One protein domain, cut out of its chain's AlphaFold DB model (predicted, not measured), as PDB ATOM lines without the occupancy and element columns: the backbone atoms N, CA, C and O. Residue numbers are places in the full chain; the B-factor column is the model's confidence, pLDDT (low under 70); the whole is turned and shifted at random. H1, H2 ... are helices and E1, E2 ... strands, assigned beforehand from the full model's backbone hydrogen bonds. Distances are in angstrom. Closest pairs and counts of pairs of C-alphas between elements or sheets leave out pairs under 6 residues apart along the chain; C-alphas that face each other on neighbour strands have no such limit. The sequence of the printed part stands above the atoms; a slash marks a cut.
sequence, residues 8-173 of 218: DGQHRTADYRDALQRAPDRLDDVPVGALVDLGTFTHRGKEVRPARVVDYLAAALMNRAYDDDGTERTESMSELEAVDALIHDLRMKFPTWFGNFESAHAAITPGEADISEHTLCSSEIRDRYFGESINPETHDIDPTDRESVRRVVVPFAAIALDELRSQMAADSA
ATOM      1  N   ASP A   8     136.707 120.620 194.602       54.66
ATOM      2  CA  ASP A   8     137.000 119.536 193.651       54.66
ATOM      3  C   ASP A   8     138.441 119.009 193.756       54.66
ATOM      4  O   ASP A   8     138.690 117.820 193.557       54.66
ATOM      5  N   GLY A   9     139.404 119.875 194.083       56.00
ATOM      6  CA  GLY A   9     140.800 119.490 194.298       56.00
ATOM      7  C   GLY A   9     140.998 118.708 195.597       56.00
ATOM      8  O   GLY A   9     141.763 117.744 195.625       56.00
ATOM      9  N   GLN A  10     140.268 119.067 196.658       56.59
ATOM     10  CA  GLN A  10     140.321 118.364 197.944       56.59
ATOM     11  C   GLN A  10     139.692 116.967 197.865       56.59
ATOM     12  O   GLN A  10     140.280 116.012 198.373       56.59
ATOM     13  N   HIS A  11     138.557 116.820 197.172       59.03
ATOM     14  CA  HIS A  11     137.940 115.509 196.949       59.03
ATOM     15  C   HIS A  11     138.814 114.586 196.094       59.03
ATOM     16  O   HIS A  11     139.034 113.442 196.474       59.03
ATOM     17  N   ARG A  12     139.418 115.088 195.010       67.81
ATOM     18  CA  ARG A  12     140.335 114.282 194.180       67.81
ATOM     19  C   ARG A  12     141.594 113.849 194.923       67.81
ATOM     20  O   ARG A  12     142.073 112.739 194.733       67.81
ATOM     21  N   THR A  13     142.111 114.709 195.793       67.38
ATOM     22  CA  THR A  13     143.268 114.379 196.629       67.38
ATOM     23  C   THR A  13     142.945 113.249 197.612       67.38
ATOM     24  O   THR A  13     143.782 112.376 197.835       67.38
ATOM     25  N   ALA A  14     141.743 113.252 198.195       69.25
ATOM     26  CA  ALA A  14     141.277 112.156 199.041       69.25
ATOM     27  C   ALA A  14     141.101 110.861 198.231       69.25
ATOM     28  O   ALA A  14     141.622 109.833 198.650       69.25
ATOM     29  N   ASP A  15     140.488 110.934 197.044       74.38
ATOM     30  CA  ASP A  15     140.315 109.795 196.130       74.38
ATOM     31  C   ASP A  15     141.654 109.146 195.731       74.38
ATOM     32  O   ASP A  15     141.751 107.923 195.660       74.38
ATOM     33  N   TYR A  16     142.702 109.937 195.469       79.25
ATOM     34  CA  TYR A  16     144.021 109.392 195.123       79.25
ATOM     35  C   TYR A  16     144.706 108.729 196.314       79.25
ATOM     36  O   TYR A  16     145.292 107.661 196.158       79.25
ATOM     37  N   ARG A  17     144.612 109.323 197.510       75.44
ATOM     38  CA  ARG A  17     145.157 108.701 198.727       75.44
ATOM     39  C   ARG A  17     144.439 107.400 199.066       75.44
ATOM     40  O   ARG A  17     145.091 106.451 199.475       75.44
ATOM     41  N   ASP A  18     143.128 107.358 198.869       79.31
ATOM     42  CA  ASP A  18     142.307 106.168 199.079       79.31
ATOM     43  C   ASP A  18     142.684 105.040 198.105       79.31
ATOM     44  O   ASP A  18     142.914 103.908 198.522       79.31
ATOM     45  N   ALA A  19     142.861 105.359 196.817       75.56
ATOM     46  CA  ALA A  19     143.337 104.393 195.825       75.56
ATOM     47  C   ALA A  19     144.738 103.845 196.153       75.56
ATOM     48  O   ALA A  19     144.996 102.666 195.936       75.56
ATOM     49  N   LEU A  20     145.625 104.680 196.704       74.69
ATOM     50  CA  LEU A  20     146.972 104.268 197.108       74.69
ATOM     51  C   LEU A  20     146.988 103.423 198.382       74.69
ATOM     52  O   LEU A  20     147.803 102.520 198.481       74.69
ATOM     53  N   GLN A  21     146.060 103.636 199.317       77.44
ATOM     54  CA  GLN A  21     145.891 102.740 200.471       77.44
ATOM     55  C   GLN A  21     145.449 101.325 200.071       77.44
ATOM     56  O   GLN A  21     145.572 100.399 200.866       77.44
ATOM     57  N   ARG A  22     144.898 101.167 198.862       74.25
ATOM     58  CA  ARG A  22     144.511  99.873 198.279       74.25
ATOM     59  C   ARG A  22     145.507  99.371 197.237       74.25
ATOM     60  O   ARG A  22     145.263  98.326 196.627       74.25
ATOM     61  N   ALA A  23     146.579 100.120 196.986       74.56
ATOM     62  CA  ALA A  23     147.647  99.667 196.115       74.56
ATOM     63  C   ALA A  23     148.423  98.531 196.808       74.56
ATOM     64  O   ALA A  23     148.470  98.486 198.035       74.56
ATOM     65  N   PRO A  24     149.008  97.597 196.041       71.94
ATOM     66  CA  PRO A  24     149.909  96.590 196.594       71.94
ATOM     67  C   PRO A  24     151.028  97.210 197.444       71.94
ATOM     68  O   PRO A  24     151.613  98.195 197.007       71.94
ATOM     69  N   ASP A  25     151.399  96.582 198.567       78.50
ATOM     70  CA  ASP A  25     152.415  97.069 199.531       78.50
ATOM     71  C   ASP A  25     153.742  97.514 198.879       78.50
ATOM     72  O   ASP A  25     154.426  98.425 199.339       78.50
ATOM     73  N   ARG A  26     154.116  96.917 197.738       78.31
ATOM     74  CA  ARG A  26     155.307  97.333 196.966       78.31
ATOM     75  C   ARG A  26     155.245  98.784 196.453       78.31
ATOM     76  O   ARG A  26     156.252  99.298 195.983       78.31
ATOM     77  N   LEU A  27     154.073  99.415 196.498       81.94
ATOM     78  CA  LEU A  27     153.792 100.781 196.058       81.94
ATOM     79  C   LEU A  27     153.615 101.759 197.238       81.94
ATOM     80  O   LEU A  27     153.157 102.883 197.029       81.94
ATOM     81  N   ASP A  28     154.014 101.377 198.454       74.69
ATOM     82  CA  ASP A  28     153.929 102.233 199.649       74.69
ATOM     83  C   ASP A  28     154.720 103.550 199.510       74.69
ATOM     84  O   ASP A  28     154.306 104.588 200.034       74.69
ATOM     85  N   ASP A  29     155.814 103.540 198.739       77.75
ATOM     86  CA  ASP A  29     156.685 104.702 198.500       77.75
ATOM     87  C   ASP A  29     156.321 105.504 197.230       77.75
ATOM     88  O   ASP A  29     157.113 106.308 196.726       77.75
ATOM     89  N   VAL A  30     155.120 105.309 196.670       81.69
ATOM     90  CA  VAL A  30     154.695 106.034 195.465       81.69
ATOM     91  C   VAL A  30     154.632 107.552 195.716       81.69
ATOM     92  O   VAL A  30     154.037 108.005 196.700       81.69
ATOM     93  N   PRO A  31     155.172 108.387 194.804       80.44
ATOM     94  CA  PRO A  31     155.283 109.835 194.991       80.44
ATOM     95  C   PRO A  31     153.938 110.560 194.803       80.44
ATOM     96  O   PRO A  31     153.707 111.266 193.824       80.44
ATOM     97  N   VAL A  32     153.037 110.447 195.782       74.88
ATOM     98  CA  VAL A  32     151.681 111.041 195.754       74.88
ATOM     99  C   VAL A  32     151.701 112.552 195.523       74.88
ATOM    100  O   VAL A  32     150.797 113.104 194.894       74.88
ATOM    101  N   GLY A  33     152.753 113.227 195.997       75.12
ATOM    102  CA  GLY A  33     152.956 114.658 195.773       75.12
ATOM    103  C   GLY A  33     152.971 115.029 194.286       75.12
ATOM    104  O   GLY A  33     152.479 116.090 193.916       75.12
ATOM    105  N   ALA A  34     153.419 114.139 193.394       76.06
ATOM    106  CA  ALA A  34     153.372 114.383 191.952       76.06
ATOM    107  C   ALA A  34     151.934 114.501 191.406       76.06
ATOM    108  O   ALA A  34     151.707 115.211 190.434       76.06
ATOM    109  N   LEU A  35     150.937 113.875 192.038       76.25
ATOM    110  CA  LEU A  35     149.533 113.994 191.620       76.25
ATOM    111  C   LEU A  35     148.827 115.225 192.194       76.25
ATOM    112  O   LEU A  35     147.899 115.747 191.577       76.25
ATOM    113  N   VAL A  36     149.227 115.643 193.395       73.25
ATOM    114  CA  VAL A  36     148.490 116.619 194.214       73.25
ATOM    115  C   VAL A  36     149.113 118.012 194.140       73.25
ATOM    116  O   VAL A  36     148.389 119.010 194.143       73.25
ATOM    117  N   ASP A  37     150.441 118.079 194.053       73.62
ATOM    118  CA  ASP A  37     151.196 119.332 194.136       73.62
ATOM    119  C   ASP A  37     151.483 119.922 192.754       73.62
ATOM    120  O   ASP A  37     151.665 121.135 192.616       73.62
ATOM    121  N   LEU A  38     151.502 119.079 191.717       70.19
ATOM    122  CA  LEU A  38     151.585 119.543 190.343       70.19
ATOM    123  C   LEU A  38     150.245 120.201 189.980       70.19
ATOM    124  O   LEU A  38     149.226 119.552 189.749       70.19
ATOM    125  N   GLY A  39     150.235 121.533 189.966       78.81
ATOM    126  CA  GLY A  39     149.142 122.301 189.377       78.81
ATOM    127  C   GLY A  39     149.019 122.053 187.868       78.81
ATOM    128  O   GLY A  39     149.600 121.127 187.307       78.81
ATOM    129  N   THR A  40     148.271 122.906 187.174       86.81
ATOM    130  CA  THR A  40     148.339 122.942 185.705       86.81
ATOM    131  C   THR A  40     149.672 123.557 185.282       86.81
ATOM    132  O   THR A  40     150.039 124.612 185.799       86.81
ATOM    133  N   PHE A  41     150.375 122.936 184.336       86.06
ATOM    134  CA  PHE A  41     151.633 123.450 183.784       86.06
ATOM    135  C   PHE A  41     151.753 123.128 182.293       86.06
ATOM    136  O   PHE A  41     151.005 122.305 181.772       86.06
ATOM    137  N   THR A  42     152.703 123.758 181.608       87.12
ATOM    138  CA  THR A  42     153.054 123.427 180.222       87.12
ATOM    139  C   THR A  42     154.427 122.781 180.206       87.12
ATOM    140  O   THR A  42     155.351 123.286 180.837       87.12
ATOM    141  N   HIS A  43     154.571 121.668 179.489       87.25
ATOM    142  CA  HIS A  43     155.858 121.001 179.308       87.25
ATOM    143  C   HIS A  43     155.978 120.419 177.906       87.25
ATOM    144  O   HIS A  43     155.050 119.756 177.430       87.25
ATOM    145  N   ARG A  44     157.109 120.683 177.238       84.00
ATOM    146  CA  ARG A  44     157.409 120.242 175.861       84.00
ATOM    147  C   ARG A  44     156.221 120.420 174.899       84.00
ATOM    148  O   ARG A  44     155.815 119.483 174.206       84.00
ATOM    149  N   GLY A  45     155.629 121.619 174.913       77.19
ATOM    150  CA  GLY A  45     154.534 122.027 174.023       77.19
ATOM    151  C   GLY A  45     153.142 121.478 174.368       77.19
ATOM    152  O   GLY A  45     152.227 121.574 173.548       77.19
ATOM    153  N   LYS A  46     152.947 120.877 175.550       83.06
ATOM    154  CA  LYS A  46     151.642 120.355 175.992       83.06
ATOM    155  C   LYS A  46     151.230 120.957 177.327       83.06
ATOM    156  O   LYS A  46     152.005 120.930 178.276       83.06
ATOM    157  N   GLU A  47     149.989 121.438 177.406       87.31
ATOM    158  CA  GLU A  47     149.354 121.726 178.693       87.31
ATOM    159  C   GLU A  47     149.061 120.398 179.404       87.31
ATOM    160  O   GLU A  47     148.431 119.493 178.847       87.31
ATOM    161  N   VAL A  48     149.519 120.294 180.644       88.31
ATOM    162  CA  VAL A  48     149.424 119.118 181.495       88.31
ATOM    163  C   VAL A  48     148.597 119.469 182.717       88.31
ATOM    164  O   VAL A  48     148.829 120.464 183.402       88.31
ATOM    165  N   ARG A  49     147.620 118.611 183.003       89.81
ATOM    166  CA  ARG A  49     146.850 118.638 184.245       89.81
ATOM    167  C   ARG A  49     146.906 117.231 184.833       89.81
ATOM    168  O   ARG A  49     146.276 116.353 184.242       89.81
ATOM    169  N   PRO A  50     147.603 116.990 185.955       89.31
ATOM    170  CA  PRO A  50     147.764 115.649 186.529       89.31
ATOM    171  C   PRO A  50     146.456 114.874 186.664       89.31
ATOM    172  O   PRO A  50     146.347 113.745 186.198       89.31
ATOM    173  N   ALA A  51     145.405 115.526 187.165       85.75
ATOM    174  CA  ALA A  51     144.097 114.892 187.278       85.75
ATOM    175  C   ALA A  51     143.512 114.447 185.924       85.75
ATOM    176  O   ALA A  51     142.862 113.412 185.847       85.75
ATOM    177  N   ARG A  52     143.764 115.193 184.839       89.31
ATOM    178  CA  ARG A  52     143.340 114.794 183.487       89.31
ATOM    179  C   ARG A  52     144.188 113.663 182.921       89.31
ATOM    180  O   ARG A  52     143.670 112.920 182.098       89.31
ATOM    181  N   VAL A  53     145.450 113.535 183.336       92.31
ATOM    182  CA  VAL A  53     146.287 112.378 182.990       92.31
ATOM    183  C   VAL A  53     145.696 111.124 183.629       92.31
ATOM    184  O   VAL A  53     145.449 110.158 182.917       92.31
ATOM    185  N   VAL A  54     145.360 111.177 184.923       92.00
ATOM    186  CA  VAL A  54     144.673 110.075 185.622       92.00
ATOM    187  C   VAL A  54     143.344 109.729 184.948       92.00
ATOM    188  O   VAL A  54     143.113 108.568 184.626       92.00
ATOM    189  N   ASP A  55     142.486 110.724 184.689       91.19
ATOM    190  CA  ASP A  55     141.184 110.502 184.044       91.19
ATOM    191  C   ASP A  55     141.336 109.883 182.642       91.19
ATOM    192  O   ASP A  55     140.588 108.977 182.281       91.19
ATOM    193  N   TYR A  56     142.304 110.362 181.851       94.12
ATOM    194  CA  TYR A  56     142.590 109.844 180.512       94.12
ATOM    195  C   TYR A  56     143.049 108.388 180.556       94.12
ATOM    196  O   TYR A  56     142.523 107.563 179.819       94.12
ATOM    197  N   LEU A  57     144.004 108.077 181.431       95.56
ATOM    198  CA  LEU A  57     144.550 106.734 181.585       95.56
ATOM    199  C   LEU A  57     143.498 105.746 182.105       95.56
ATOM    200  O   LEU A  57     143.391 104.640 181.586       95.56
ATOM    201  N   ALA A  58     142.666 106.166 183.061       93.44
ATOM    202  CA  ALA A  58     141.545 105.364 183.542       93.44
ATOM    203  C   ALA A  58     140.526 105.089 182.432       93.44
ATOM    204  O   ALA A  58     140.135 103.943 182.240       93.44
ATOM    205  N   ALA A  59     140.143 106.115 181.667       92.69
ATOM    206  CA  ALA A  59     139.235 105.944 180.537       92.69
ATOM    207  C   ALA A  59     139.832 105.030 179.459       92.69
ATOM    208  O   ALA A  59     139.125 104.195 178.905       92.69
ATOM    209  N   ALA A  60     141.128 105.154 179.173       92.31
ATOM    210  CA  ALA A  60     141.793 104.307 178.197       92.31
ATOM    211  C   ALA A  60     141.798 102.836 178.640       92.31
ATOM    212  O   ALA A  60     141.505 101.956 177.832       92.31
ATOM    213  N   LEU A  61     142.067 102.559 179.919       92.25
ATOM    214  CA  LEU A  61     142.025 101.196 180.445       92.25
ATOM    215  C   LEU A  61     140.598 100.627 180.443       92.25
ATOM    216  O   LEU A  61     140.396  99.507 179.990       92.25
ATOM    217  N   MET A  62     139.602 101.421 180.846       91.25
ATOM    218  CA  MET A  62     138.187 101.025 180.806       91.25
ATOM    219  C   MET A  62     137.686 100.752 179.389       91.25
ATOM    220  O   MET A  62     136.944  99.806 179.172       91.25
ATOM    221  N   ASN A  63     138.113 101.540 178.400       89.88
ATOM    222  CA  ASN A  63     137.718 101.320 177.008       89.88
ATOM    223  C   ASN A  63     138.197  99.967 176.468       89.88
ATOM    224  O   ASN A  63     137.602  99.454 175.531       89.88
ATOM    225  N   ARG A  64     139.234  99.364 177.064       88.25
ATOM    226  CA  ARG A  64     139.697  98.014 176.702       88.25
ATOM    227  C   ARG A  64     138.795  96.905 177.230       88.25
ATOM    228  O   ARG A  64     138.939  95.770 176.792       88.25
ATOM    229  N   ALA A  65     137.861  97.230 178.124       86.12
ATOM    230  CA  ALA A  65     136.767  96.341 178.483       86.12
ATOM    231  C   ALA A  65     135.766  96.156 177.338       86.12
ATOM    232  O   ALA A  65     134.847  95.365 177.486       86.12
ATOM    233  N   TYR A  66     135.895  96.882 176.225       85.50
ATOM    234  CA  TYR A  66     134.962  96.823 175.110       85.50
ATOM    235  C   TYR A  66     135.702  96.539 173.800       85.50
ATOM    236  O   TYR A  66     136.768  97.099 173.544       85.50
ATOM    237  N   ASP A  67     135.133  95.668 172.972       81.88
ATOM    238  CA  ASP A  67     135.556  95.472 171.586       81.88
ATOM    239  C   ASP A  67     135.100  96.649 170.700       81.88
ATOM    240  O   ASP A  67     134.282  97.481 171.100       81.88
ATOM    241  N   ASP A  68     135.611  96.717 169.466       80.44
ATOM    242  CA  ASP A  68     135.322  97.806 168.513       80.44
ATOM    243  C   ASP A  68     133.823  97.960 168.185       80.44
ATOM    244  O   ASP A  68     133.376  99.033 167.771       80.44
ATOM    245  N   ASP A  69     133.034  96.897 168.360       84.00
ATOM    246  CA  ASP A  69     131.580  96.892 168.173       84.00
ATOM    247  C   ASP A  69     130.790  97.267 169.443       84.00
ATOM    248  O   ASP A  69     129.559  97.337 169.410       84.00
ATOM    249  N   GLY A  70     131.490  97.559 170.544       78.75
ATOM    250  CA  GLY A  70     130.922  97.909 171.842       78.75
ATOM    251  C   GLY A  70     130.556  96.708 172.715       78.75
ATOM    252  O   GLY A  70     129.919  96.901 173.753       78.75
ATOM    253  N   THR A  71     130.928  95.486 172.326       83.12
ATOM    254  CA  THR A  71     130.709  94.287 173.145       83.12
ATOM    255  C   THR A  71     131.662  94.270 174.335       83.12
ATOM    256  O   THR A  71     132.864  94.453 174.176       83.12
ATOM    257  N   GLU A  72     131.131  94.048 175.537       81.81
ATOM    258  CA  GLU A  72     131.936  93.954 176.755       81.81
ATOM    259  C   GLU A  72     132.770  92.666 176.763       81.81
ATOM    260  O   GLU A  72     132.244  91.553 176.668       81.81
ATOM    261  N   ARG A  73     134.082  92.823 176.904       74.19
ATOM    262  CA  ARG A  73     135.031  91.752 177.171       74.19
ATOM    263  C   ARG A  73     134.959  91.425 178.656       74.19
ATOM    264  O   ARG A  73     135.400  92.198 179.496       74.19
ATOM    265  N   THR A  74     134.435  90.249 178.976       65.12
ATOM    266  CA  THR A  74     134.309  89.749 180.357       65.12
ATOM    267  C   THR A  74     135.618  89.225 180.957       65.12
ATOM    268  O   THR A  74     135.615  88.711 182.073       65.12
ATOM    269  N   GLU A  75     136.725  89.274 180.217       78.00
ATOM    270  CA  GLU A  75     138.021  88.782 180.686       78.00
ATOM    271  C   GLU A  75     138.765  89.877 181.452       78.00
ATOM    272  O   GLU A  75     138.969  90.984 180.949       78.00
ATOM    273  N   SER A  76     139.188  89.551 182.672       84.31
ATOM    274  CA  SER A  76     140.117  90.377 183.430       84.31
ATOM    275  C   SER A  76     141.478  90.434 182.735       84.31
ATOM    276  O   SER A  76     141.905  89.468 182.103       84.31
ATOM    277  N   MET A  77     142.176  91.558 182.880       88.88
ATOM    278  CA  MET A  77     143.555  91.710 182.411       88.88
ATOM    279  C   MET A  77     144.525  91.577 183.579       88.88
ATOM    280  O   MET A  77     144.223  92.004 184.692       88.88
ATOM    281  N   SER A  78     145.712  91.036 183.338       89.00
ATOM    282  CA  SER A  78     146.759  91.042 184.357       89.00
ATOM    283  C   SER A  78     147.242  92.469 184.634       89.00
ATOM    284  O   SER A  78     147.207  93.354 183.773       89.00
ATOM    285  N   GLU A  79     147.764  92.704 185.835       88.88
ATOM    286  CA  GLU A  79     148.355  93.998 186.182       88.88
ATOM    287  C   GLU A  79     149.528  94.387 185.262       88.88
ATOM    288  O   GLU A  79     149.704  95.563 184.944       88.88
ATOM    289  N   LEU A  80     150.304  93.408 184.782       89.81
ATOM    290  CA  LEU A  80     151.380  93.645 183.816       89.81
ATOM    291  C   LEU A  80     150.833  94.156 182.477       89.81
ATOM    292  O   LEU A  80     151.338  95.148 181.951       89.81
ATOM    293  N   GLU A  81     149.784  93.521 181.951       90.56
ATOM    294  CA  GLU A  81     149.113  93.971 180.725       90.56
ATOM    295  C   GLU A  81     148.517  95.370 180.896       90.56
ATOM    296  O   GLU A  81     148.633  96.203 179.994       90.56
ATOM    297  N   ALA A  82     147.938  95.655 182.066       91.94
ATOM    298  CA  ALA A  82     147.418  96.976 182.382       91.94
ATOM    299  C   ALA A  82     148.527  98.040 182.367       91.94
ATOM    300  O   ALA A  82     148.388  99.057 181.692       91.94
ATOM    301  N   VAL A  83     149.654  97.811 183.048       92.88
ATOM    302  CA  VAL A  83     150.782  98.760 183.068       92.88
ATOM    303  C   VAL A  83     151.360  98.972 181.670       92.88
ATOM    304  O   VAL A  83     151.617 100.112 181.278       92.88
ATOM    305  N   ASP A  84     151.508  97.913 180.880       93.06
ATOM    306  CA  ASP A  84     152.011  98.016 179.509       93.06
ATOM    307  C   ASP A  84     151.064  98.811 178.600       93.06
ATOM    308  O   ASP A  84     151.515  99.652 177.810       93.06
ATOM    309  N   ALA A  85     149.751  98.623 178.759       93.75
ATOM    310  CA  ALA A  85     148.741  99.431 178.087       93.75
ATOM    311  C   ALA A  85     148.828 100.912 178.493       93.75
ATOM    312  O   ALA A  85     148.802 101.791 177.629       93.75
ATOM    313  N   LEU A  86     149.001 101.198 179.786       95.75
ATOM    314  CA  LEU A  86     149.122 102.562 180.299       95.75
ATOM    315  C   LEU A  86     150.383 103.268 179.785       95.75
ATOM    316  O   LEU A  86     150.314 104.433 179.387       95.75
ATOM    317  N   ILE A  87     151.522 102.569 179.726       95.88
ATOM    318  CA  ILE A  87     152.752 103.080 179.102       95.88
ATOM    319  C   ILE A  87     152.492 103.426 177.638       95.88
ATOM    320  O   ILE A  87     152.875 104.508 177.182       95.88
ATOM    321  N   HIS A  88     151.847 102.526 176.893       95.06
ATOM    322  CA  HIS A  88     151.519 102.757 175.492       95.06
ATOM    323  C   HIS A  88     150.638 104.004 175.312       95.06
ATOM    324  O   HIS A  88     150.986 104.900 174.538       95.06
ATOM    325  N   ASP A  89     149.544 104.113 176.065       95.50
ATOM    326  CA  ASP A  89     148.607 105.237 175.958       95.50
ATOM    327  C   ASP A  89     149.240 106.569 176.350       95.50
ATOM    328  O   ASP A  89     148.965 107.601 175.722       95.50
ATOM    329  N   LEU A  90     150.105 106.559 177.368       94.94
ATOM    330  CA  LEU A  90     150.838 107.743 177.793       94.94
ATOM    331  C   LEU A  90     151.811 108.204 176.702       94.94
ATOM    332  O   LEU A  90     151.852 109.395 176.390       94.94
ATOM    333  N   ARG A  91     152.533 107.272 176.064       92.25
ATOM    334  CA  ARG A  91     153.430 107.560 174.930       92.25
ATOM    335  C   ARG A  91     152.687 108.128 173.732       92.25
ATOM    336  O   ARG A  91     153.168 109.074 173.115       92.25
ATOM    337  N   MET A  92     151.516 107.580 173.416       90.25
ATOM    338  CA  MET A  92     150.685 108.074 172.317       90.25
ATOM    339  C   MET A  92     150.155 109.481 172.598       90.25
ATOM    340  O   MET A  92     150.101 110.322 171.699       90.25
ATOM    341  N   LYS A  93     149.791 109.770 173.853       90.31
ATOM    342  CA  LYS A  93     149.283 111.087 174.246       90.31
ATOM    343  C   LYS A  93     150.380 112.151 174.345       90.31
ATOM    344  O   LYS A  93     150.144 113.299 173.955       90.31
ATOM    345  N   PHE A  94     151.552 111.776 174.856       90.56
ATOM    346  CA  PHE A  94     152.679 112.665 175.146       90.56
ATOM    347  C   PHE A  94     153.998 112.148 174.535       90.56
ATOM    348  O   PHE A  94     154.951 111.855 175.259       90.56
ATOM    349  N   PRO A  95     154.103 112.060 173.195       88.44
ATOM    350  CA  PRO A  95     155.274 111.482 172.527       88.44
ATOM    351  C   PRO A  95     156.590 112.215 172.845       88.44
ATOM    352  O   PRO A  95     157.642 111.583 172.938       88.44
ATOM    353  N   THR A  96     156.536 113.528 173.095       86.75
ATOM    354  CA  THR A  96     157.703 114.362 173.436       86.75
ATOM    355  C   THR A  96     158.336 114.036 174.779       86.75
ATOM    356  O   THR A  96     159.524 114.304 174.976       86.75
ATOM    357  N   TRP A  97     157.579 113.462 175.713       90.62
ATOM    358  CA  TRP A  97     158.121 113.054 177.007       90.62
ATOM    359  C   TRP A  97     159.079 111.873 176.839       90.62
ATOM    360  O   TRP A  97     160.086 111.807 177.534       90.62
ATOM    361  N   PHE A  98     158.827 111.024 175.840       91.19
ATOM    362  CA  PHE A  98     159.587 109.813 175.513       91.19
ATOM    363  C   PHE A  98     160.577 110.013 174.355       91.19
ATOM    364  O   PHE A  98     160.968 109.053 173.694       91.19
ATOM    365  N   GLY A  99     160.935 111.262 174.048       82.06
ATOM    366  CA  GLY A  99     161.945 111.574 173.034       82.06
ATOM    367  C   GLY A  99     161.487 111.448 171.583       82.06
ATOM    368  O   GLY A  99     162.304 111.589 170.675       82.06
ATOM    369  N   ASN A 100     160.197 111.211 171.325       77.44
ATOM    370  CA  ASN A 100     159.678 111.229 169.962       77.44
ATOM    371  C   ASN A 100     159.348 112.672 169.550       77.44
ATOM    372  O   ASN A 100     158.245 113.178 169.776       77.44
ATOM    373  N   PHE A 101     160.345 113.333 168.962       65.19
ATOM    374  CA  PHE A 101     160.258 114.721 168.507       65.19
ATOM    375  C   PHE A 101     159.845 114.870 167.035       65.19
ATOM    376  O   PHE A 101     159.584 115.992 166.596       65.19
ATOM    377  N   GLU A 102     159.706 113.773 166.277       57.34
ATOM    378  CA  GLU A 102     159.325 113.818 164.853       57.34
ATOM    379  C   GLU A 102     157.945 114.468 164.645       57.34
ATOM    380  O   GLU A 102     157.722 115.153 163.650       57.34
ATOM    381  N   SER A 103     157.037 114.343 165.620       46.97
ATOM    382  CA  SER A 103     155.725 115.021 165.630       46.97
ATOM    383  C   SER A 103     155.726 116.375 166.362       46.97
ATOM    384  O   SER A 103     154.721 117.084 166.355       46.97
ATOM    385  N   ALA A 104     156.826 116.725 167.031       45.97
ATOM    386  CA  ALA A 104     156.932 117.861 167.949       45.97
ATOM    387  C   ALA A 104     157.727 119.038 167.392       45.97
ATOM    388  O   ALA A 104     157.547 120.162 167.851       45.97
ATOM    389  N   HIS A 105     158.555 118.809 166.374       46.94
ATOM    390  CA  HIS A 105     159.300 119.872 165.699       46.94
ATOM    391  C   HIS A 105     158.410 120.965 165.082       46.94
ATOM    392  O   HIS A 105     158.896 122.060 164.829       46.94
ATOM    393  N   ALA A 106     157.110 120.711 164.885       49.31
ATOM    394  CA  ALA A 106     156.146 121.737 164.483       49.31
ATOM    395  C   ALA A 106     155.604 122.587 165.655       49.31
ATOM    396  O   ALA A 106     155.042 123.652 165.418       49.31
ATOM    397  N   ALA A 107     155.733 122.115 166.901       48.81
ATOM    398  CA  ALA A 107     155.199 122.757 168.106       48.81
ATOM    399  C   ALA A 107     156.283 123.360 169.017       48.81
ATOM    400  O   ALA A 107     155.952 124.193 169.854       48.81
ATOM    401  N   ILE A 108     157.544 122.944 168.865       52.50
ATOM    402  CA  ILE A 108     158.685 123.500 169.600       52.50
ATOM    403  C   ILE A 108     159.175 124.732 168.837       52.50
ATOM    404  O   ILE A 108     159.617 124.641 167.689       52.50
ATOM    405  N   THR A 109     159.055 125.898 169.461       48.59
ATOM    406  CA  THR A 109     159.396 127.179 168.834       48.59
ATOM    407  C   THR A 109     160.922 127.299 168.713       48.59
ATOM    408  O   THR A 109     161.628 126.932 169.653       48.59
ATOM    409  N   PRO A 110     161.486 127.837 167.613       39.88
ATOM    410  CA  PRO A 110     162.918 128.129 167.537       39.88
ATOM    411  C   PRO A 110     163.329 129.073 168.682       39.88
ATOM    412  O   PRO A 110     162.933 130.237 168.700       39.88
ATOM    413  N   GLY A 111     164.071 128.547 169.661       48.19
ATOM    414  CA  GLY A 111     164.364 129.203 170.946       48.19
ATOM    415  C   GLY A 111     164.152 128.276 172.150       48.19
ATOM    416  O   GLY A 111     164.947 128.302 173.081       48.19
ATOM    417  N   GLU A 112     163.192 127.351 172.061       50.97
ATOM    418  CA  GLU A 112     163.031 126.185 172.952       50.97
ATOM    419  C   GLU A 112     163.976 125.028 172.557       50.97
ATOM    420  O   GLU A 112     163.741 123.872 172.882       50.97
ATOM    421  N   ALA A 113     165.048 125.309 171.812       53.38
ATOM    422  CA  ALA A 113     165.961 124.294 171.280       53.38
ATOM    423  C   ALA A 113     166.946 123.736 172.329       53.38
ATOM    424  O   ALA A 113     167.695 122.811 172.026       53.38
ATOM    425  N   ASP A 114     166.932 124.270 173.553       67.75
ATOM    426  CA  ASP A 114     167.799 123.848 174.658       67.75
ATOM    427  C   ASP A 114     167.053 122.889 175.607       67.75
ATOM    428  O   ASP A 114     167.004 123.093 176.819       67.75
ATOM    429  N   ILE A 115     166.414 121.864 175.038       73.62
ATOM    430  CA  ILE A 115     165.748 120.782 175.778       73.62
ATOM    431  C   ILE A 115     166.789 119.708 176.106       73.62
ATOM    432  O   ILE A 115     167.663 119.408 175.292       73.62
ATOM    433  N   SER A 116     166.703 119.119 177.298       79.94
ATOM    434  CA  SER A 116     167.582 118.020 177.686       79.94
ATOM    435  C   SER A 116     167.277 116.758 176.876       79.94
ATOM    436  O   SER A 116     166.123 116.436 176.583       79.94
ATOM    437  N   GLU A 117     168.313 115.969 176.594       81.06
ATOM    438  CA  GLU A 117     168.168 114.614 176.043       81.06
ATOM    439  C   GLU A 117     167.467 113.655 177.024       81.06
ATOM    440  O   GLU A 117     167.035 112.567 176.639       81.06
ATOM    441  N   HIS A 118     167.318 114.056 178.291       85.06
ATOM    442  CA  HIS A 118     166.616 113.274 179.297       85.06
ATOM    443  C   HIS A 118     165.142 113.071 178.910       85.06
ATOM    444  O   HIS A 118     164.375 114.018 178.695       85.06
ATOM    445  N   THR A 119     164.742 111.809 178.798       90.75
ATOM    446  CA  THR A 119     163.417 111.378 178.344       90.75
ATOM    447  C   THR A 119     162.851 110.327 179.280       90.75
ATOM    448  O   THR A 119     163.607 109.578 179.887       90.75
ATOM    449  N   LEU A 120     161.524 110.280 179.404       92.88
ATOM    450  CA  LEU A 120     160.855 109.218 180.145       92.88
ATOM    451  C   LEU A 120     161.192 107.882 179.488       92.88
ATOM    452  O   LEU A 120     161.009 107.707 178.279       92.88
ATOM    453  N   CYS A 121     161.625 106.923 180.300       92.12
ATOM    454  CA  CYS A 121     161.912 105.576 179.853       92.12
ATOM    455  C   CYS A 121     160.790 104.621 180.271       92.12
ATOM    456  O   CYS A 121     160.423 104.525 181.442       92.12
ATOM    457  N   SER A 122     160.238 103.879 179.307       92.38
ATOM    458  CA  SER A 122     159.185 102.895 179.584       92.38
ATOM    459  C   SER A 122     159.638 101.806 180.556       92.38
ATOM    460  O   SER A 122     158.840 101.382 181.386       92.38
ATOM    461  N   SER A 123     160.895 101.354 180.460       91.06
ATOM    462  CA  SER A 123     161.415 100.339 181.380       91.06
ATOM    463  C   SER A 123     161.595 100.902 182.782       91.06
ATOM    464  O   SER A 123     161.178 100.246 183.716       91.06
ATOM    465  N   GLU A 124     162.088 102.133 182.943       90.81
ATOM    466  CA  GLU A 124     162.254 102.738 184.274       90.81
ATOM    467  C   GLU A 124     160.912 102.936 184.986       90.81
ATOM    468  O   GLU A 124     160.788 102.619 186.163       90.81
ATOM    469  N   ILE A 125     159.873 103.385 184.270       92.38
ATOM    470  CA  ILE A 125     158.519 103.493 184.839       92.38
ATOM    471  C   ILE A 125     158.006 102.112 185.267       92.38
ATOM    472  O   ILE A 125     157.432 101.977 186.348       92.38
ATOM    473  N   ARG A 126     158.221 101.083 184.436       90.75
ATOM    474  CA  ARG A 126     157.828  99.703 184.749       90.75
ATOM    475  C   ARG A 126     158.595  99.167 185.961       90.75
ATOM    476  O   ARG A 126     157.975  98.617 186.866       90.75
ATOM    477  N   ASP A 127     159.905  99.374 186.004       89.44
ATOM    478  CA  ASP A 127     160.784  98.935 187.087       89.44
ATOM    479  C   ASP A 127     160.434  99.650 188.394       89.44
ATOM    480  O   ASP A 127     160.381  99.019 189.441       89.44
ATOM    481  N   ARG A 128     160.093 100.945 188.356       89.81
ATOM    482  CA  ARG A 128     159.585 101.667 189.534       89.81
ATOM    483  C   ARG A 128     158.221 101.158 189.996       89.81
ATOM    484  O   ARG A 128     157.958 101.165 191.192       89.81
ATOM    485  N   TYR A 129     157.354 100.740 189.075       90.00
ATOM    486  CA  TYR A 129     156.024 100.228 189.411       90.00
ATOM    487  C   TYR A 129     156.070  98.817 190.024       90.00
ATOM    488  O   TYR A 129     155.337  98.511 190.964       90.00
ATOM    489  N   PHE A 130     156.920  97.932 189.503       87.88
ATOM    490  CA  PHE A 130     157.029  96.551 189.992       87.88
ATOM    491  C   PHE A 130     158.153  96.348 191.024       87.88
ATOM    492  O   PHE A 130     158.146  95.356 191.757       87.88
ATOM    493  N   GLY A 131     159.102  97.280 191.127       82.19
ATOM    494  CA  GLY A 131     160.296  97.146 191.957       82.19
ATOM    495  C   GLY A 131     161.126  95.922 191.556       82.19
ATOM    496  O   GLY A 131     161.257  95.584 190.382       82.19
ATOM    497  N   GLU A 132     161.643  95.198 192.551       69.31
ATOM    498  CA  GLU A 132     162.336  93.913 192.352       69.31
ATOM    499  C   GLU A 132     161.369  92.732 192.132       69.31
ATOM    500  O   GLU A 132     161.791  91.594 191.926       69.31
ATOM    501  N   SER A 133     160.058  92.981 192.200       60.72
ATOM    502  CA  SER A 133     159.017  91.960 192.233       60.72
ATOM    503  C   SER A 133     158.069  92.092 191.047       60.72
ATOM    504  O   SER A 133     156.961  92.616 191.162       60.72
ATOM    505  N   ILE A 134     158.427  91.461 189.927       60.84
ATOM    506  CA  ILE A 134     157.411  90.909 189.018       60.84
ATOM    507  C   ILE A 134     156.858  89.649 189.709       60.84
ATOM    508  O   ILE A 134     157.155  88.520 189.323       60.84
ATOM    509  N   ASN A 135     156.182  89.824 190.847       55.94
ATOM    510  CA  ASN A 135     155.673  88.702 191.627       55.94
ATOM    511  C   ASN A 135     154.493  88.081 190.853       55.94
ATOM    512  O   ASN A 135     153.619  88.830 190.418       55.94
ATOM    513  N   PRO A 136     154.417  86.748 190.683       51.03
ATOM    514  CA  PRO A 136     153.319  86.065 189.986       51.03
ATOM    515  C   PRO A 136     151.923  86.233 190.613       51.03
ATOM    516  O   PRO A 136     150.947  85.783 190.026       51.03
ATOM    517  N   GLU A 137     151.801  86.895 191.767       55.56
ATOM    518  CA  GLU A 137     150.524  87.349 192.337       55.56
ATOM    519  C   GLU A 137     150.079  88.694 191.731       55.56
ATOM    520  O   GLU A 137     149.579  89.575 192.429       55.56
ATOM    521  N   THR A 138     150.288  88.892 190.425       62.47
ATOM    522  CA  THR A 138     149.670  90.008 189.703       62.47
ATOM    523  C   THR A 138     148.169  89.909 189.896       62.47
ATOM    524  O   THR A 138     147.558  88.915 189.500       62.47
ATOM    525  N   HIS A 139     147.579  90.914 190.535       74.00
ATOM    526  CA  HIS A 139     146.142  90.932 190.702       74.00
ATOM    527  C   HIS A 139     145.489  91.173 189.351       74.00
ATOM    528  O   HIS A 139     145.873  92.083 188.615       74.00
ATOM    529  N   ASP A 140     144.463  90.383 189.073       86.50
ATOM    530  CA  ASP A 140     143.578  90.646 187.959       86.50
ATOM    531  C   ASP A 140     142.964  92.041 188.121       86.50
ATOM    532  O   ASP A 140     142.518  92.450 189.204       86.50
ATOM    533  N   ILE A 141     143.012  92.790 187.030       88.12
ATOM    534  CA  ILE A 141     142.362  94.071 186.854       88.12
ATOM    535  C   ILE A 141     141.098  93.790 186.057       88.12
ATOM    536  O   ILE A 141     141.145  93.423 184.885       88.12
ATOM    537  N   ASP A 142     139.957  93.970 186.705       89.81
ATOM    538  CA  ASP A 142     138.684  94.121 186.018       89.81
ATOM    539  C   ASP A 142     138.627  95.541 185.416       89.81
ATOM    540  O   ASP A 142     138.655  96.512 186.183       89.81
ATOM    541  N   PRO A 143     138.615  95.696 184.078       87.75
ATOM    542  CA  PRO A 143     138.561  97.004 183.428       87.75
ATOM    543  C   PRO A 143     137.158  97.636 183.456       87.75
ATOM    544  O   PRO A 143     137.029  98.823 183.156       87.75
ATOM    545  N   THR A 144     136.117  96.882 183.829       88.06
ATOM    546  CA  THR A 144     134.747  97.389 184.015       88.06
ATOM    547  C   THR A 144     134.551  97.983 185.412       88.06
ATOM    548  O   THR A 144     133.747  98.903 185.596       88.06
ATOM    549  N   ASP A 145     135.338  97.524 186.391       89.50
ATOM    550  CA  ASP A 145     135.341  98.064 187.744       89.50
ATOM    551  C   ASP A 145     136.278  99.274 187.878       89.50
ATOM    552  O   ASP A 145     137.503  99.222 187.738       89.50
ATOM    553  N   ARG A 146     135.678 100.408 188.237       87.44
ATOM    554  CA  ARG A 146     136.392 101.667 188.434       87.44
ATOM    555  C   ARG A 146     137.383 101.613 189.587       87.44
ATOM    556  O   ARG A 146     138.376 102.342 189.541       87.44
ATOM    557  N   GLU A 147     137.110 100.834 190.624       87.69
ATOM    558  CA  GLU A 147     138.018 100.724 191.761       87.69
ATOM    559  C   GLU A 147     139.263  99.912 191.393       87.69
ATOM    560  O   GLU A 147     140.384 100.399 191.569       87.69
ATOM    561  N   SER A 148     139.065  98.755 190.762       88.56
ATOM    562  CA  SER A 148     140.111  97.936 190.147       88.56
ATOM    563  C   SER A 148     141.017  98.743 189.204       88.56
ATOM    564  O   SER A 148     142.241  98.740 189.363       88.56
ATOM    565  N   VAL A 149     140.438  99.531 188.289       91.06
ATOM    566  CA  VAL A 149     141.194 100.417 187.381       91.06
ATOM    567  C   VAL A 149     141.988 101.478 188.151       91.06
ATOM    568  O   VAL A 149     143.152 101.746 187.848       91.06
ATOM    569  N   ARG A 150     141.387 102.112 189.164       89.44
ATOM    570  CA  ARG A 150     142.058 103.163 189.946       89.44
ATOM    571  C   ARG A 150     143.255 102.633 190.729       89.44
ATOM    572  O   ARG A 150     144.248 103.354 190.821       89.44
ATOM    573  N   ARG A 151     143.179 101.396 191.232       87.31
ATOM    574  CA  ARG A 151     144.268 100.731 191.963       87.31
ATOM    575  C   ARG A 151     145.570 100.670 191.159       87.31
ATOM    576  O   ARG A 151     146.629 100.782 191.758       87.31
ATOM    577  N   VAL A 152     145.496 100.546 189.832       90.25
ATOM    578  CA  VAL A 152     146.676 100.539 188.943       90.25
ATOM    579  C   VAL A 152     146.986 101.926 188.371       90.25
ATOM    580  O   VAL A 152     148.134 102.369 188.372       90.25
ATOM    581  N   VAL A 153     145.968 102.671 187.925       93.25
ATOM    582  CA  VAL A 153     146.172 103.948 187.220       93.25
ATOM    583  C   VAL A 153     146.749 105.031 188.124       93.25
ATOM    584  O   VAL A 153     147.602 105.799 187.681       93.25
ATOM    585  N   VAL A 154     146.282 105.131 189.370       91.56
ATOM    586  CA  VAL A 154     146.736 106.177 190.297       91.56
ATOM    587  C   VAL A 154     148.229 106.034 190.614       91.56
ATOM    588  O   VAL A 154     148.956 107.004 190.375       91.56
ATOM    589  N   PRO A 155     148.731 104.875 191.085       90.75
ATOM    590  CA  PRO A 155     150.159 104.732 191.341       90.75
ATOM    591  C   PRO A 155     151.006 104.852 190.072       90.75
ATOM    592  O   PRO A 155     152.035 105.526 190.095       90.75
ATOM    593  N   PHE A 156     150.543 104.302 188.944       94.00
ATOM    594  CA  PHE A 156     151.228 104.462 187.662       94.00
ATOM    595  C   PHE A 156     151.385 105.940 187.272       94.00
ATOM    596  O   PHE A 156     152.482 106.395 186.940       94.00
ATOM    597  N   ALA A 157     150.299 106.714 187.338       94.25
ATOM    598  CA  ALA A 157     150.318 108.129 186.986       94.25
ATOM    599  C   ALA A 157     151.214 108.941 187.929       94.25
ATOM    600  O   ALA A 157     151.907 109.843 187.463       94.25
ATOM    601  N   ALA A 158     151.232 108.621 189.226       91.81
ATOM    602  CA  ALA A 158     152.133 109.258 190.183       91.81
ATOM    603  C   ALA A 158     153.605 109.040 189.813       91.81
ATOM    604  O   ALA A 158     154.354 110.010 189.741       91.81
ATOM    605  N   ILE A 159     154.001 107.798 189.515       93.50
ATOM    606  CA  ILE A 159     155.368 107.459 189.090       93.50
ATOM    607  C   ILE A 159     155.730 108.197 187.796       93.50
ATOM    608  O   ILE A 159     156.763 108.858 187.727       93.50
ATOM    609  N   ALA A 160     154.865 108.139 186.782       94.56
ATOM    610  CA  ALA A 160     155.133 108.780 185.497       94.56
ATOM    611  C   ALA A 160     155.253 110.311 185.608       94.56
ATOM    612  O   ALA A 160     156.085 110.922 184.939       94.56
ATOM    613  N   LEU A 161     154.433 110.944 186.452       93.50
ATOM    614  CA  LEU A 161     154.500 112.385 186.696       93.50
ATOM    615  C   LEU A 161     155.697 112.782 187.559       93.50
ATOM    616  O   LEU A 161     156.197 113.893 187.421       93.50
ATOM    617  N   ASP A 162     156.171 111.906 188.436       92.81
ATOM    618  CA  ASP A 162     157.405 112.130 189.183       92.81
ATOM    619  C   ASP A 162     158.633 112.082 188.262       92.81
ATOM    620  O   ASP A 162     159.448 113.002 188.285       92.81
ATOM    621  N   GLU A 163     158.700 111.112 187.346       92.19
ATOM    622  CA  GLU A 163     159.724 111.106 186.288       92.19
ATOM    623  C   GLU A 163     159.642 112.346 185.393       92.19
ATOM    624  O   GLU A 163     160.652 112.949 185.022       92.19
ATOM    625  N   LEU A 164     158.425 112.807 185.102       92.50
ATOM    626  CA  LEU A 164     158.222 114.055 184.376       92.50
ATOM    627  C   LEU A 164     158.816 115.262 185.114       92.50
ATOM    628  O   LEU A 164     159.362 116.155 184.469       92.50
ATOM    629  N   ARG A 165     158.766 115.298 186.452       90.44
ATOM    630  CA  ARG A 165     159.409 116.366 187.238       90.44
ATOM    631  C   ARG A 165     160.924 116.326 187.105       90.44
ATOM    632  O   ARG A 165     161.530 117.385 186.945       90.44
ATOM    633  N   SER A 166     161.523 115.137 187.138       90.00
ATOM    634  CA  SER A 166     162.959 114.957 186.885       90.00
ATOM    635  C   SER A 166     163.340 115.469 185.497       90.00
ATOM    636  O   SER A 166     164.305 116.221 185.352       90.00
ATOM    637  N   GLN A 167     162.517 115.177 184.487       91.50
ATOM    638  CA  GLN A 167     162.698 115.715 183.143       91.50
ATOM    639  C   GLN A 167     162.568 117.237 183.075       91.50
ATOM    640  O   GLN A 167     163.406 117.886 182.455       91.50
ATOM    641  N   MET A 168     161.559 117.823 183.715       89.50
ATOM    642  CA  MET A 168     161.404 119.278 183.778       89.50
ATOM    643  C   MET A 168     162.616 119.948 184.435       89.50
ATOM    644  O   MET A 168     163.089 120.978 183.956       89.50
ATOM    645  N   ALA A 169     163.150 119.358 185.508       89.69
ATOM    646  CA  ALA A 169     164.357 119.850 186.162       89.69
ATOM    647  C   ALA A 169     165.585 119.757 185.238       89.69
ATOM    648  O   ALA A 169     166.372 120.701 185.170       89.69
ATOM    649  N   ALA A 170     165.722 118.659 184.488       88.62
ATOM    650  CA  ALA A 170     166.791 118.487 183.510       88.62
ATOM    651  C   ALA A 170     166.691 119.500 182.355       88.62
ATOM    652  O   ALA A 170     167.705 120.078 181.965       88.62
ATOM    653  N   ASP A 171     165.485 119.756 181.841       85.81
ATOM    654  CA  ASP A 171     165.243 120.764 180.804       85.81
ATOM    655  C   ASP A 171     165.578 122.175 181.325       85.81
ATOM    656  O   ASP A 171     166.265 122.939 180.650       85.81
ATOM    657  N   SER A 172     165.199 122.505 182.564       85.12
ATOM    658  CA  SER A 172     165.548 123.787 183.196       85.12
ATOM    659  C   SER A 172     167.064 123.971 183.380       85.12
ATOM    660  O   SER A 172     167.604 125.058 183.137       85.12
ATOM    661  N   ALA A 173     167.780 122.907 183.756       84.75
ATOM    662  CA  ALA A 173     169.239 122.925 183.852       84.75
ATOM    663  C   ALA A 173     169.895 123.122 182.474       84.75
ATOM    664  O   ALA A 173     170.769 123.976 182.326       84.75
TER     665      ALA A 173
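Overview. This is residues 8 to 173 of the 218 residues of an uncharacterized protein of Halorientalis persicus (UniProt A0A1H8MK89). What is the overall shape? One long helix, H7, runs through the middle of the domain, and H1, H3, H4, H6 and the short H2 pack round it from several sides, mostly crossed. A small strand hairpin, E1 and E2, lies beside the later part of H7, and two long loops, residues 64 to 78 and 99 to 121, reach far from the middle. What is it made of? The 166 printed residues hold seven named helices and two named strands, in the order H1 H2 E1 E2 H3 H4 H5 H6 H7, with E1 and E2 antiparallel; the class is mostly helix. The whole is compact, with a radius of gyration of the C-alphas of 16.3 A and spans of 50 by 38 by 36 A.

Arrangement. What does the first helix touch? H1, residues 8 to 21, touches the hub, H7, residues 146 to 173, with residues 16 to 20 alone, about perpendicular at 73 degrees; the closest C-alphas, of Ala 19 and Arg 151, are 5.4 A apart. What follows? H2, residues 33 to 36, touches H7, the closest C-alphas being those of Ala 34 and Asp 162, 5.4 A apart. E1, residues 41 to 43, and E2, residues 46 to 48, form an antiparallel hairpin, with N 41 and O 48 at 3.1 A and N 48 and O 41 at 2.7 A, within hydrogen-bond range. How do the later helices stand to H7? H3, residues 50 to 63, touches it at a steep tilt of 44 degrees, opposite ways, closest at the C-alphas of Ala 58 and Val 153, 6.1 A. H4, residues 79 to 93, touches it at a steep tilt of 47 degrees, the same way, closest at the C-alphas of Glu 79 and Val 152, 7.3 A. H6, residues 122 to 130, touches it at a steep tilt of 51 degrees, opposite ways, closest at the C-alphas of Ile 125 and Ala 160, 6.3 A. Are the helix backbones well formed? Every O i to N i+4 pair is within hydrogen-bond range in H1, H3, H4 and H6, and 22 of 24 are in H7, which has a kink of 29 degrees near residue 153; H2 and H5, residues 95 to 98, are too short for such a pair.

Along the chain. Where does the printed part begin and end? C-alpha 8, in H1, is at (137.000, 119.536, 193.651), and C-alpha 173, in H7, is at (169.239, 122.925, 183.852). How long are the longer helices? From first to last C-alpha, H1 measures 20.2 A, H3 19.9 A, H4 20.9 A, H6 12.4 A and H7 39.4 A.

Size, cuts and confidence. How far does it reach? The two C-alphas farthest apart, of Thr 74 and Gly 111, are 50.5 A apart. Which links are long? The links H1 to H2, H3 to H4, H5 to H6 and H6 to H7 are long, and the printed part has no cut. Where is confidence low? The model's pLDDT is under 70 at residues 8 to 14, 74, 101 to 114 and 132 to 138.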